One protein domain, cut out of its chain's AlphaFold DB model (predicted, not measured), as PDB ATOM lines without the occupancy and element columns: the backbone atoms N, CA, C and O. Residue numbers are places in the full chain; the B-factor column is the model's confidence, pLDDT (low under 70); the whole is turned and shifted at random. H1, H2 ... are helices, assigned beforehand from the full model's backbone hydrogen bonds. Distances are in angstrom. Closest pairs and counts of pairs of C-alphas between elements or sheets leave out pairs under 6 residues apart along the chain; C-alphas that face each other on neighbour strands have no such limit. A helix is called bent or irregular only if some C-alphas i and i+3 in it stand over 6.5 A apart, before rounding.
ATOM      1  N   THR A   5      39.847  63.103   6.500       88.31
ATOM      2  CA  THR A   5      41.228  63.282   6.972       88.31
ATOM      3  C   THR A   5      41.310  63.390   8.498       88.31
ATOM      4  O   THR A   5      42.152  62.735   9.121       88.31
ATOM      5  N   ASP A   6      40.413  64.162   9.117       87.44
ATOM      6  CA  ASP A   6      40.341  64.292  10.579       87.44
ATOM      7  C   ASP A   6      39.935  62.964  11.230       87.44
ATOM      8  O   ASP A   6      40.486  62.568  12.260       87.44
ATOM      9  N   TYR A   7      39.007  62.243  10.592       90.19
ATOM     10  CA  TYR A   7      38.552  60.923  11.025       90.19
ATOM     11  C   TYR A   7      39.697  59.901  11.043       90.19
ATOM     12  O   TYR A   7      39.945  59.257  12.064       90.19
ATOM     13  N   ILE A   8      40.451  59.799   9.944       91.88
ATOM     14  CA  ILE A   8      41.612  58.906   9.840       91.88
ATOM     15  C   ILE A   8      42.658  59.257  10.906       91.88
ATOM     16  O   ILE A   8      43.150  58.375  11.614       91.88
ATOM     17  N   SER A   9      42.976  60.545  11.061       87.88
ATOM     18  CA  SER A   9      43.978  61.022  12.025       87.88
ATOM     19  C   SER A   9      43.592  60.685  13.468       87.88
ATOM     20  O   SER A   9      44.419  60.193  14.244       87.88
ATOM     21  N   LEU A  10      42.314  60.858  13.819       90.12
ATOM     22  CA  LEU A  10      41.780  60.498  15.129       90.12
ATOM     23  C   LEU A  10      41.948  59.004  15.424       90.12
ATOM     24  O   LEU A  10      42.380  58.644  16.519       90.12
ATOM     25  N   HIS A  11      41.630  58.125  14.473       91.94
ATOM     26  CA  HIS A  11      41.732  56.683  14.697       91.94
ATOM     27  C   HIS A  11      43.178  56.179  14.695       91.94
ATOM     28  O   HIS A  11      43.514  55.331  15.523       91.94
ATOM     29  N   ARG A  12      44.053  56.740  13.852       88.50
ATOM     30  CA  ARG A  12      45.493  56.440  13.874       88.50
ATOM     31  C   ARG A  12      46.140  56.830  15.202       88.50
ATOM     32  O   ARG A  12      46.874  56.027  15.762       88.50
ATOM     33  N   SER A  13      45.810  57.999  15.761       82.94
ATOM     34  CA  SER A  13      46.362  58.430  17.062       82.94
ATOM     35  C   SER A  13      45.973  57.514  18.232       82.94
ATOM     36  O   SER A  13      46.685  57.436  19.230       82.94
ATOM     37  N   LYS A  14      44.858  56.783  18.107       87.00
ATOM     38  CA  LYS A  14      44.364  55.827  19.111       87.00
ATOM     39  C   LYS A  14      44.828  54.389  18.859       87.00
ATOM     40  O   LYS A  14      44.492  53.499  19.643       87.00
ATOM     41  N   PHE A  15      45.558  54.138  17.775       86.75
ATOM     42  CA  PHE A  15      45.982  52.799  17.395       86.75
ATOM     43  C   PHE A  15      47.140  52.322  18.273       86.75
ATOM     44  O   PHE A  15      48.206  52.925  18.308       86.75
ATOM     45  N   LYS A  16      46.927  51.204  18.973       82.81
ATOM     46  CA  LYS A  16      47.933  50.554  19.833       82.81
ATOM     47  C   LYS A  16      48.493  49.263  19.222       82.81
ATOM     48  O   LYS A  16      49.090  48.465  19.932       82.81
ATOM     49  N   GLY A  17      48.259  49.042  17.928       69.94
ATOM     50  CA  GLY A  17      48.575  47.799  17.227       69.94
ATOM     51  C   GLY A  17      47.330  46.978  16.856       69.94
ATOM     52  O   GLY A  17      46.239  47.200  17.400       69.94
ATOM     53  N   PRO A  18      47.458  46.058  15.883       79.56
ATOM     54  CA  PRO A  18      46.334  45.291  15.368       79.56
ATOM     55  C   PRO A  18      45.882  44.231  16.376       79.56
ATOM     56  O   PRO A  18      46.683  43.528  16.987       79.56
ATOM     57  N   LYS A  19      44.565  44.095  16.548       83.94
ATOM     58  CA  LYS A  19      43.984  43.076  17.436       83.94
ATOM     59  C   LYS A  19      44.108  41.686  16.810       83.94
ATOM     60  O   LYS A  19      43.933  41.547  15.601       83.94
ATOM     61  N   ALA A  20      44.277  40.651  17.633       69.44
ATOM     62  CA  ALA A  20      44.452  39.264  17.181       69.44
ATOM     63  C   ALA A  20      43.381  38.807  16.168       69.44
ATOM     64  O   ALA A  20      43.710  38.328  15.088       69.44
ATOM     65  N   ALA A  21      42.100  39.076  16.444       77.56
ATOM     66  CA  ALA A  21      40.993  38.722  15.546       77.56
ATOM     67  C   ALA A  21      41.041  39.423  14.169       77.56
ATOM     68  O   ALA A  21      40.385  38.993  13.220       77.56
ATOM     69  N   ILE A  22      41.764  40.537  14.053       90.00
ATOM     70  CA  ILE A  22      41.965  41.265  12.794       90.00
ATOM     71  C   ILE A  22      43.184  40.737  12.057       90.00
ATOM     72  O   ILE A  22      43.105  40.550  10.845       90.00
ATOM     73  N   VAL A  23      44.261  40.425  12.779       74.00
ATOM     74  CA  VAL A  23      45.443  39.750  12.225       74.00
ATOM     75  C   VAL A  23      45.049  38.400  11.619       74.00
ATOM     76  O   VAL A  23      45.397  38.112  10.478       74.00
ATOM     77  N   GLU A  24      44.233  37.613  12.323       81.12
ATOM     78  CA  GLU A  24      43.689  36.348  11.819       81.12
ATOM     79  C   GLU A  24      42.923  36.550  10.503       81.12
ATOM     80  O   GLU A  24      43.174  35.865   9.510       81.12
ATOM     81  N   ARG A  25      42.014  37.535  10.447       86.19
ATOM     82  CA  ARG A  25      41.242  37.851   9.230       86.19
ATOM     83  C   ARG A  25      42.137  38.321   8.092       86.19
ATOM     84  O   ARG A  25      41.912  37.931   6.949       86.19
ATOM     85  N   TRP A  26      43.144  39.133   8.389       86.81
ATOM     86  CA  TRP A  26      44.123  39.580   7.408       86.81
ATOM     87  C   TRP A  26      44.855  38.381   6.790       86.81
ATOM     88  O   TRP A  26      44.851  38.195   5.570       86.81
ATOM     89  N   ASN A  27      45.366  37.489   7.634       66.44
ATOM     90  CA  ASN A  27      46.135  36.325   7.209       66.44
ATOM     91  C   ASN A  27      45.296  35.261   6.493       66.44
ATOM     92  O   ASN A  27      45.799  34.603   5.588       66.44
ATOM     93  N   THR A  28      44.024  35.095   6.858       63.81
ATOM     94  CA  THR A  28      43.154  34.045   6.294       63.81
ATOM     95  C   THR A  28      42.320  34.510   5.102       63.81
ATOM     96  O   THR A  28      41.916  33.689   4.282       63.81
ATOM     97  N   ARG A  29      42.048  35.815   4.971       85.56
ATOM     98  CA  ARG A  29      41.094  36.345   3.974       85.56
ATOM     99  C   ARG A  29      41.710  37.362   3.022       85.56
ATOM    100  O   ARG A  29      41.272  37.440   1.876       85.56
ATOM    101  N   VAL A  30      42.707  38.129   3.469       85.31
ATOM    102  CA  VAL A  30      43.335  39.197   2.670       85.31
ATOM    103  C   VAL A  30      44.591  38.697   1.963       85.31
ATOM    104  O   VAL A  30      44.690  38.837   0.741       85.31
ATOM    105  N   LEU A  31      45.535  38.094   2.693       72.81
ATOM    106  CA  LEU A  31      46.798  37.614   2.118       72.81
ATOM    107  C   LEU A  31      46.611  36.494   1.079       72.81
ATOM    108  O   LEU A  31      47.129  36.651  -0.025       72.81
ATOM    109  N   PRO A  32      45.829  35.421   1.325       65.31
ATOM    110  CA  PRO A  32      45.747  34.288   0.394       65.31
ATOM    111  C   PRO A  32      45.104  34.655  -0.947       65.31
ATOM    112  O   PRO A  32      45.354  34.019  -1.967       65.31
ATOM    113  N   ARG A  33      44.270  35.699  -0.940       74.94
ATOM    114  CA  ARG A  33      43.578  36.237  -2.116       74.94
ATOM    115  C   ARG A  33      44.303  37.440  -2.728       74.94
ATOM    116  O   ARG A  33      43.786  38.036  -3.668       74.94
ATOM    117  N   ASN A  34      45.469  37.813  -2.193       76.75
ATOM    118  CA  ASN A  34      46.240  38.989  -2.596       76.75
ATOM    119  C   ASN A  34      45.408  40.284  -2.636       76.75
ATOM    120  O   ASN A  34      45.655  41.150  -3.471       76.75
ATOM    121  N   LEU A  35      44.405  40.434  -1.760       77.38
ATOM    122  CA  LEU A  35      43.524  41.612  -1.795       77.38
ATOM    123  C   LEU A  35      44.293  42.890  -1.428       77.38
ATOM    124  O   LEU A  35      44.028  43.948  -1.982       77.38
ATOM    125  N   HIS A  36      45.308  42.771  -0.570       83.94
ATOM    126  CA  HIS A  36      46.218  43.860  -0.202       83.94
ATOM    127  C   HIS A  36      46.997  44.454  -1.386       83.94
ATOM    128  O   HIS A  36      47.406  45.607  -1.315       83.94
ATOM    129  N   LEU A  37      47.151  43.711  -2.488       75.56
ATOM    130  CA  LEU A  37      47.815  44.182  -3.708       75.56
ATOM    131  C   LEU A  37      46.851  44.846  -4.704       75.56
ATOM    132  O   LEU A  37      47.289  45.356  -5.727       75.56
ATOM    133  N   GLN A  38      45.542  44.832  -4.431       78.75
ATOM    134  CA  GLN A  38      44.503  45.322  -5.347       78.75
ATOM    135  C   GLN A  38      43.985  46.719  -4.970       78.75
ATOM    136  O   GLN A  38      42.941  47.151  -5.457       78.75
ATOM    137  N   GLY A  39      44.675  47.418  -4.064       88.69
ATOM    138  CA  GLY A  39      44.292  48.750  -3.600       88.69
ATOM    139  C   GLY A  39      42.845  48.824  -3.098       88.69
ATOM    140  O   GLY A  39      42.370  47.909  -2.418       88.69
ATOM    141  N   ARG A  40      42.121  49.896  -3.456       92.25
ATOM    142  CA  ARG A  40      40.709  50.089  -3.067       92.25
ATOM    143  C   ARG A  40      39.805  48.942  -3.530       92.25
ATOM    144  O   ARG A  40      38.930  48.522  -2.778       92.25
ATOM    145  N   THR A  41      40.054  48.372  -4.711       87.56
ATOM    146  CA  THR A  41      39.303  47.213  -5.224       87.56
ATOM    147  C   THR A  41      39.435  46.005  -4.298       87.56
ATOM    148  O   THR A  41      38.455  45.306  -4.054       87.56
ATOM    149  N   GLY A  42      40.613  45.795  -3.708       88.19
ATOM    150  CA  GLY A  42      40.825  44.750  -2.709       88.19
ATOM    151  C   GLY A  42      39.961  44.924  -1.459       88.19
ATOM    152  O   GLY A  42      39.409  43.945  -0.951       88.19
ATOM    153  N   ALA A  43      39.808  46.162  -0.981       95.56
ATOM    154  CA  ALA A  43      38.921  46.482   0.137       95.56
ATOM    155  C   ALA A  43      37.452  46.210  -0.224       95.56
ATOM    156  O   ALA A  43      36.745  45.558   0.546       95.56
ATOM    157  N   THR A  44      37.012  46.617  -1.420       93.44
ATOM    158  CA  THR A  44      35.661  46.335  -1.935       93.44
ATOM    159  C   THR A  44      35.379  44.836  -1.992       93.44
ATOM    160  O   THR A  44      34.419  44.374  -1.381       93.44
ATOM    161  N   LEU A  45      36.258  44.049  -2.620       88.56
ATOM    162  CA  LEU A  45      36.095  42.595  -2.745       88.56
ATOM    163  C   LEU A  45      36.073  41.885  -1.385       88.56
ATOM    164  O   LEU A  45      35.339  40.907  -1.192       88.56
ATOM    165  N   TYR A  46      36.866  42.371  -0.424       96.94
ATOM    166  CA  TYR A  46      36.807  41.881   0.950       96.94
ATOM    167  C   TYR A  46      35.429  42.151   1.566       96.94
ATOM    168  O   TYR A  46      34.832  41.250   2.157       96.94
ATOM    169  N   LEU A  47      34.918  43.377   1.437       95.31
ATOM    170  CA  LEU A  47      33.642  43.788   2.020       95.31
ATOM    171  C   LEU A  47      32.442  43.105   1.349       95.31
ATOM    172  O   LEU A  47      31.484  42.769   2.037       95.31
ATOM    173  N   GLU A  48      32.503  42.819   0.053       90.50
ATOM    174  CA  GLU A  48      31.488  42.016  -0.639       90.50
ATOM    175  C   GLU A  48      31.462  40.573  -0.124       90.50
ATOM    176  O   GLU A  48      30.399  40.025   0.161       90.50
ATOM    177  N   SER A  49      32.642  39.971   0.054       83.38
ATOM    178  CA  SER A  49      32.763  38.570   0.479       83.38
ATOM    179  C   SER A  49      32.474  38.372   1.974       83.38
ATOM    180  O   SER A  49      31.956  37.332   2.376       83.38
ATOM    181  N   TYR A  50      32.858  39.336   2.818       90.19
ATOM    182  CA  TYR A  50      32.927  39.162   4.277       90.19
ATOM    183  C   TYR A  50      32.345  40.330   5.083       90.19
ATOM    184  O   TYR A  50      32.359  40.287   6.314       90.19
ATOM    185  N   GLY A  51      31.885  41.391   4.421       88.00
ATOM    186  CA  GLY A  51      31.444  42.638   5.048       88.00
ATOM    187  C   GLY A  51      29.938  42.733   5.296       88.00
ATOM    188  O   GLY A  51      29.474  43.769   5.770       88.00
ATOM    189  N   LYS A  52      29.150  41.687   5.013       90.38
ATOM    190  CA  LYS A  52      27.710  41.693   5.312       90.38
ATOM    191  C   LYS A  52      27.494  41.860   6.825       90.38
ATOM    192  O   LYS A  52      27.861  40.985   7.602       90.38
ATOM    193  N   GLY A  53      26.920  42.995   7.231       89.38
ATOM    194  CA  GLY A  53      26.686  43.341   8.641       89.38
ATOM    195  C   GLY A  53      27.932  43.784   9.422       89.38
ATOM    196  O   GLY A  53      27.909  43.777  10.650       89.38
ATOM    197  N   ILE A  54      29.033  44.144   8.750       92.50
ATOM    198  CA  ILE A  54      30.251  44.606   9.429       92.50
ATOM    199  C   ILE A  54      30.059  46.004  10.042       92.50
ATOM    200  O   ILE A  54      29.518  46.903   9.401       92.50
ATOM    201  N   SER A  55      30.517  46.201  11.281       94.62
ATOM    202  CA  SER A  55      30.441  47.501  11.959       94.62
ATOM    203  C   SER A  55      31.550  48.455  11.509       94.62
ATOM    204  O   SER A  55      32.652  48.012  11.176       94.62
ATOM    205  N   ALA A  56      31.298  49.769  11.575       93.88
ATOM    206  CA  ALA A  56      32.292  50.802  11.257       93.88
ATOM    207  C   ALA A  56      33.599  50.599  12.041       93.88
ATOM    208  O   ALA A  56      34.671  50.523  11.447       93.88
ATOM    209  N   ALA A  57      33.504  50.356  13.354       93.88
ATOM    210  CA  ALA A  57      34.658  50.078  14.210       93.88
ATOM    211  C   ALA A  57      35.507  48.893  13.714       93.88
ATOM    212  O   ALA A  57      36.733  48.926  13.788       93.88
ATOM    213  N   LYS A  58      34.876  47.843  13.175       94.69
ATOM    214  CA  LYS A  58      35.592  46.679  12.642       94.69
ATOM    215  C   LYS A  58      36.289  46.994  11.316       94.69
ATOM    216  O   LYS A  58      37.378  46.483  11.069       94.69
ATOM    217  N   VAL A  59      35.682  47.836  10.479       96.56
ATOM    218  CA  VAL A  59      36.293  48.319   9.233       96.56
ATOM    219  C   VAL A  59      37.475  49.252   9.524       96.56
ATOM    220  O   VAL A  59      38.507  49.122   8.875       96.56
ATOM    221  N   VAL A  60      37.385  50.100  10.555       96.69
ATOM    222  CA  VAL A  60      38.520  50.904  11.051       96.69
ATOM    223  C   VAL A  60      39.700  50.017  11.442       96.69
ATOM    224  O   VAL A  60      40.833  50.289  11.057       96.69
ATOM    225  N   GLU A  61      39.458  48.927  12.177       95.19
ATOM    226  CA  GLU A  61      40.540  48.012  12.552       95.19
ATOM    227  C   GLU A  61      41.203  47.350  11.326       95.19
ATOM    228  O   GLU A  61      42.417  47.149  11.325       95.19
ATOM    229  N   LEU A  62      40.436  47.048  10.270       96.69
ATOM    230  CA  LEU A  62      40.973  46.540   8.998       96.69
ATOM    231  C   LEU A  62      41.785  47.602   8.246       96.69
ATOM    232  O   LEU A  62      42.825  47.272   7.682       96.69
ATOM    233  N   ALA A  63      41.344  48.862   8.266       96.12
ATOM    234  CA  ALA A  63      42.073  49.976   7.669       96.12
ATOM    235  C   ALA A  63      43.434  50.184   8.353       96.12
ATOM    236  O   ALA A  63      44.455  50.307   7.682       96.12
ATOM    237  N   LEU A  64      43.460  50.125   9.686       91.62
ATOM    238  CA  LEU A  64      44.685  50.236  10.481       91.62
ATOM    239  C   LEU A  64      45.637  49.051  10.258       91.62
ATOM    240  O   LEU A  64      46.846  49.251  10.171       91.62
ATOM    241  N   MET A  65      45.104  47.833  10.115       92.31
ATOM    242  CA  MET A  65      45.905  46.657   9.757       92.31
ATOM    243  C   MET A  65      46.510  46.784   8.353       92.31
ATOM    244  O   MET A  65      47.677  46.452   8.153       92.31
ATOM    245  N   ALA A  66      45.737  47.291   7.388       89.56
ATOM    246  CA  ALA A  66      46.219  47.550   6.036       89.56
ATOM    247  C   ALA A  66      47.320  48.617   6.019       89.56
ATOM    248  O   ALA A  66      48.350  48.404   5.382       89.56
ATOM    249  N   ASP A  67      47.147  49.711   6.768       86.69
ATOM    250  CA  ASP A  67      48.175  50.742   6.956       86.69
ATOM    251  C   ASP A  67      49.460  50.129   7.548       86.69
ATOM    252  O   ASP A  67      50.543  50.312   6.993       86.69
ATOM    253  N   SER A  68      49.356  49.338   8.627       77.94
ATOM    254  CA  SER A  68      50.523  48.710   9.269       77.94
ATOM    255  C   SER A  68      51.217  47.663   8.395       77.94
ATOM    256  O   SER A  68      52.408  47.416   8.554       77.94
ATOM    257  N   ALA A  69      50.478  47.050   7.470       74.75
ATOM    258  CA  ALA A  69      50.993  46.086   6.504       74.75
ATOM    259  C   ALA A  69      51.549  46.746   5.224       74.75
ATOM    260  O   ALA A  69      51.918  46.036   4.290       74.75
ATOM    261  N   GLY A  70      51.578  48.082   5.147       76.94
ATOM    262  CA  GLY A  70      52.061  48.822   3.976       76.94
ATOM    263  C   GLY A  70      51.100  48.822   2.779       76.94
ATOM    264  O   GLY A  70      51.497  49.166   1.669       76.94
ATOM    265  N   ALA A  71      49.830  48.460   2.974       83.44
ATOM    266  CA  ALA A  71      48.802  48.390   1.936       83.44
ATOM    267  C   ALA A  71      47.934  49.665   1.900       83.44
ATOM    268  O   ALA A  71      46.708  49.599   2.017       83.44
ATOM    269  N   GLY A  72      48.563  50.835   1.737       84.62
ATOM    270  CA  GLY A  72      47.917  52.151   1.892       84.62
ATOM    271  C   GLY A  72      46.704  52.400   0.981       84.62
ATOM    272  O   GLY A  72      45.713  52.984   1.414       84.62
ATOM    273  N   GLU A  73      46.719  51.895  -0.254       89.75
ATOM    274  CA  GLU A  73      45.571  51.995  -1.171       89.75
ATOM    275  C   GLU A  73      44.375  51.143  -0.716       89.75
ATOM    276  O   GLU A  73      43.219  51.531  -0.879       89.75
ATOM    277  N   MET A  74      44.638  49.976  -0.121       93.81
ATOM    278  CA  MET A  74      43.584  49.141   0.459       93.81
ATOM    279  C   MET A  74      43.062  49.761   1.758       93.81
ATOM    280  O   MET A  74      41.855  49.766   2.001       93.81
ATOM    281  N   ALA A  75      43.962  50.334   2.562       94.12
ATOM    282  CA  ALA A  75      43.603  51.079   3.759       94.12
ATOM    283  C   ALA A  75      42.664  52.242   3.421       94.12
ATOM    284  O   ALA A  75      41.635  52.383   4.075       94.12
ATOM    285  N   ALA A  76      42.947  53.009   2.360       92.75
ATOM    286  CA  ALA A  76      42.076  54.085   1.884       92.75
ATOM    287  C   ALA A  76      40.648  53.589   1.599       92.75
ATOM    288  O   ALA A  76      39.692  54.185   2.086       92.75
ATOM    289  N   GLY A  77      40.489  52.452   0.912       95.50
ATOM    290  CA  GLY A  77      39.165  51.873   0.648       95.50
ATOM    291  C   GLY A  77      38.418  51.449   1.922       95.50
ATOM    292  O   GLY A  77      37.206  51.644   2.034       95.50
ATOM    293  N   PHE A  78      39.126  50.914   2.922       97.25
ATOM    294  CA  PHE A  78      38.516  50.636   4.226       97.25
ATOM    295  C   PHE A  78      38.167  51.918   4.993       97.25
ATOM    296  O   PHE A  78      37.094  51.979   5.590       97.25
ATOM    297  N   TRP A  79      39.010  52.952   4.947       96.81
ATOM    298  CA  TRP A  79      38.735  54.248   5.573       96.81
ATOM    299  C   TRP A  79      37.494  54.921   4.985       96.81
ATOM    300  O   TRP A  79      36.626  55.353   5.743       96.81
ATOM    301  N   GLU A  80      37.362  54.929   3.658       95.81
ATOM    302  CA  GLU A  80      36.179  55.426   2.944       95.81
ATOM    303  C   GLU A  80      34.913  54.693   3.406       95.81
ATOM    304  O   GLU A  80      33.904  55.318   3.747       95.81
ATOM    305  N   LYS A  81      34.975  53.356   3.499       96.31
ATOM    306  CA  LYS A  81      33.829  52.568   3.957       96.31
ATOM    307  C   LYS A  81      33.491  52.817   5.426       96.31
ATOM    308  O   LYS A  81      32.312  52.929   5.754       96.31
ATOM    309  N   ALA A  82      34.487  52.869   6.307       96.19
ATOM    310  CA  ALA A  82      34.280  53.113   7.731       96.19
ATOM    311  C   ALA A  82      33.627  54.481   7.971       96.19
ATOM    312  O   ALA A  82      32.604  54.565   8.649       96.19
ATOM    313  N   PHE A  83      34.159  55.522   7.326       95.25
ATOM    314  CA  PHE A  83      33.622  56.878   7.395       95.25
ATOM    315  C   PHE A  83      32.182  56.956   6.880       95.25
ATOM    316  O   PHE A  83      31.333  57.605   7.498       95.25
ATOM    317  N   ASN A  84      31.880  56.250   5.787       95.00
ATOM    318  CA  ASN A  84      30.526  56.157   5.253       95.00
ATOM    319  C   ASN A  84      29.555  55.464   6.214       95.00
ATOM    320  O   ASN A  84      28.452  55.963   6.422       95.00
ATOM    321  N   LEU A  85      29.962  54.352   6.829       93.69
ATOM    322  CA  LEU A  85      29.126  53.634   7.794       93.69
ATOM    323  C   LEU A  85      28.823  54.465   9.047       93.69
ATOM    324  O   LEU A  85      27.760  54.294   9.635       93.69
ATOM    325  N   GLU A  86      29.740  55.339   9.464       93.69
ATOM    326  CA  GLU A  86      29.600  56.118  10.698       93.69
ATOM    327  C   GLU A  86      28.924  57.480  10.486       93.69
ATOM    328  O   GLU A  86      28.206  57.955  11.361       93.69
ATOM    329  N   THR A  87      29.122  58.106   9.322       91.38
ATOM    330  CA  THR A  87      28.639  59.475   9.058       91.38
ATOM    331  C   THR A  87      27.566  59.570   7.974       91.38
ATOM    332  O   THR A  87      26.989  60.639   7.790       91.38
ATOM    333  N   GLY A  88      27.330  58.496   7.215       89.94
ATOM    334  CA  GLY A  88      26.441  58.483   6.049       89.94
ATOM    335  C   GLY A  88      26.979  59.229   4.821       89.94
ATOM    336  O   GLY A  88      26.310  59.260   3.790       89.94
TER     337      GLY A  88
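What this domain is: This is residues 5 to 88 of the 416 residues of the protein "ATP-dependent DNA ligase" of Cupriavidus sp (UniProt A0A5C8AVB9). A hairpin of two helices, H4 and H5, makes the core of a small helical domain, with H2 and H3 packed across it on one side and the short H1 on the opposite side. H3 packs on H5 and H2 packs on H4, while H1 stands crosswise close to both helices of the hairpin. The printed part has 84 residues, with five named helices in the order H1, H2, H3, H4, H5 and no named strand, and its class is all helix. It is compact, with a radius of gyration of the C-alphas of 11.4 A, and a rounded outline spanning 32 by 26 by 21 A.

Where its parts are: The longest helix, H5, holds residues 72 to 87 and measures 21.8 A, from C-alpha 72 at (47.917, 52.151, 1.892) to C-alpha 87 at (28.639, 59.475, 9.058). H4, residues 56 to 68, measures 18.5 A, and H3, residues 39 to 50, measures 16.8 A. H2, residues 20 to 30, measures 14.6 A; it is neither bent nor irregular, but only just: C-alphas 27 and 30 are 6.1 A apart. H1, residues 5 to 13, measures 12.3 A and begins with C-alpha 5 at (41.228, 63.282, 6.972).

How they stand to each other: H5 and H4 touch and form a helical hairpin, running opposite ways at a shallow tilt of 17 degrees; their closest C-alphas are those of Ala 75 and Ala 63, 4.3 A apart. H3 touches H5 with residues 39 to 44 alone, and H5 touches H3 with residues 72 to 78 alone. The closest C-alphas of these two helices, those of Gly 39 and Met 74, are 4.1 A apart, and the helices run the same way at a steep tilt of 55 degrees. H4 touches H2 with residues 61 to 65 alone, at 74 degrees, about perpendicular; the closest C-alphas are those of Leu 62 and Ile 22, 6.6 A apart. H2 and H3 are close but not clearly touching, with the C-alphas of Val 30 and Tyr 46 closest at 7.3 A. H1 is close to H5 but not clearly touching, the closest C-alphas being those of Ile 8 and Trp 79 at 6.9 A. H1 is likewise close to H4 but not clearly touching, with the C-alphas of Arg 12 and Leu 64 closest at 7.1 A. H3 and H4 are near each other, and H1 is apart from H2 and H3. In H1, H3, H4 and H5 every O i to N i+4 pair is within hydrogen-bond range; in H2 it is 6 of 7.

The domain as a whole: The two C-alphas farthest apart, those of Asp 6 and Pro 32, are 32.1 A apart. The printed part has no cut and no long link; the links H3 to H4 and H4 to H5 are tight. The mean pLDDT of the printed part is 87.3, with residues 17, 20, 27 to 28 and 32 under 70.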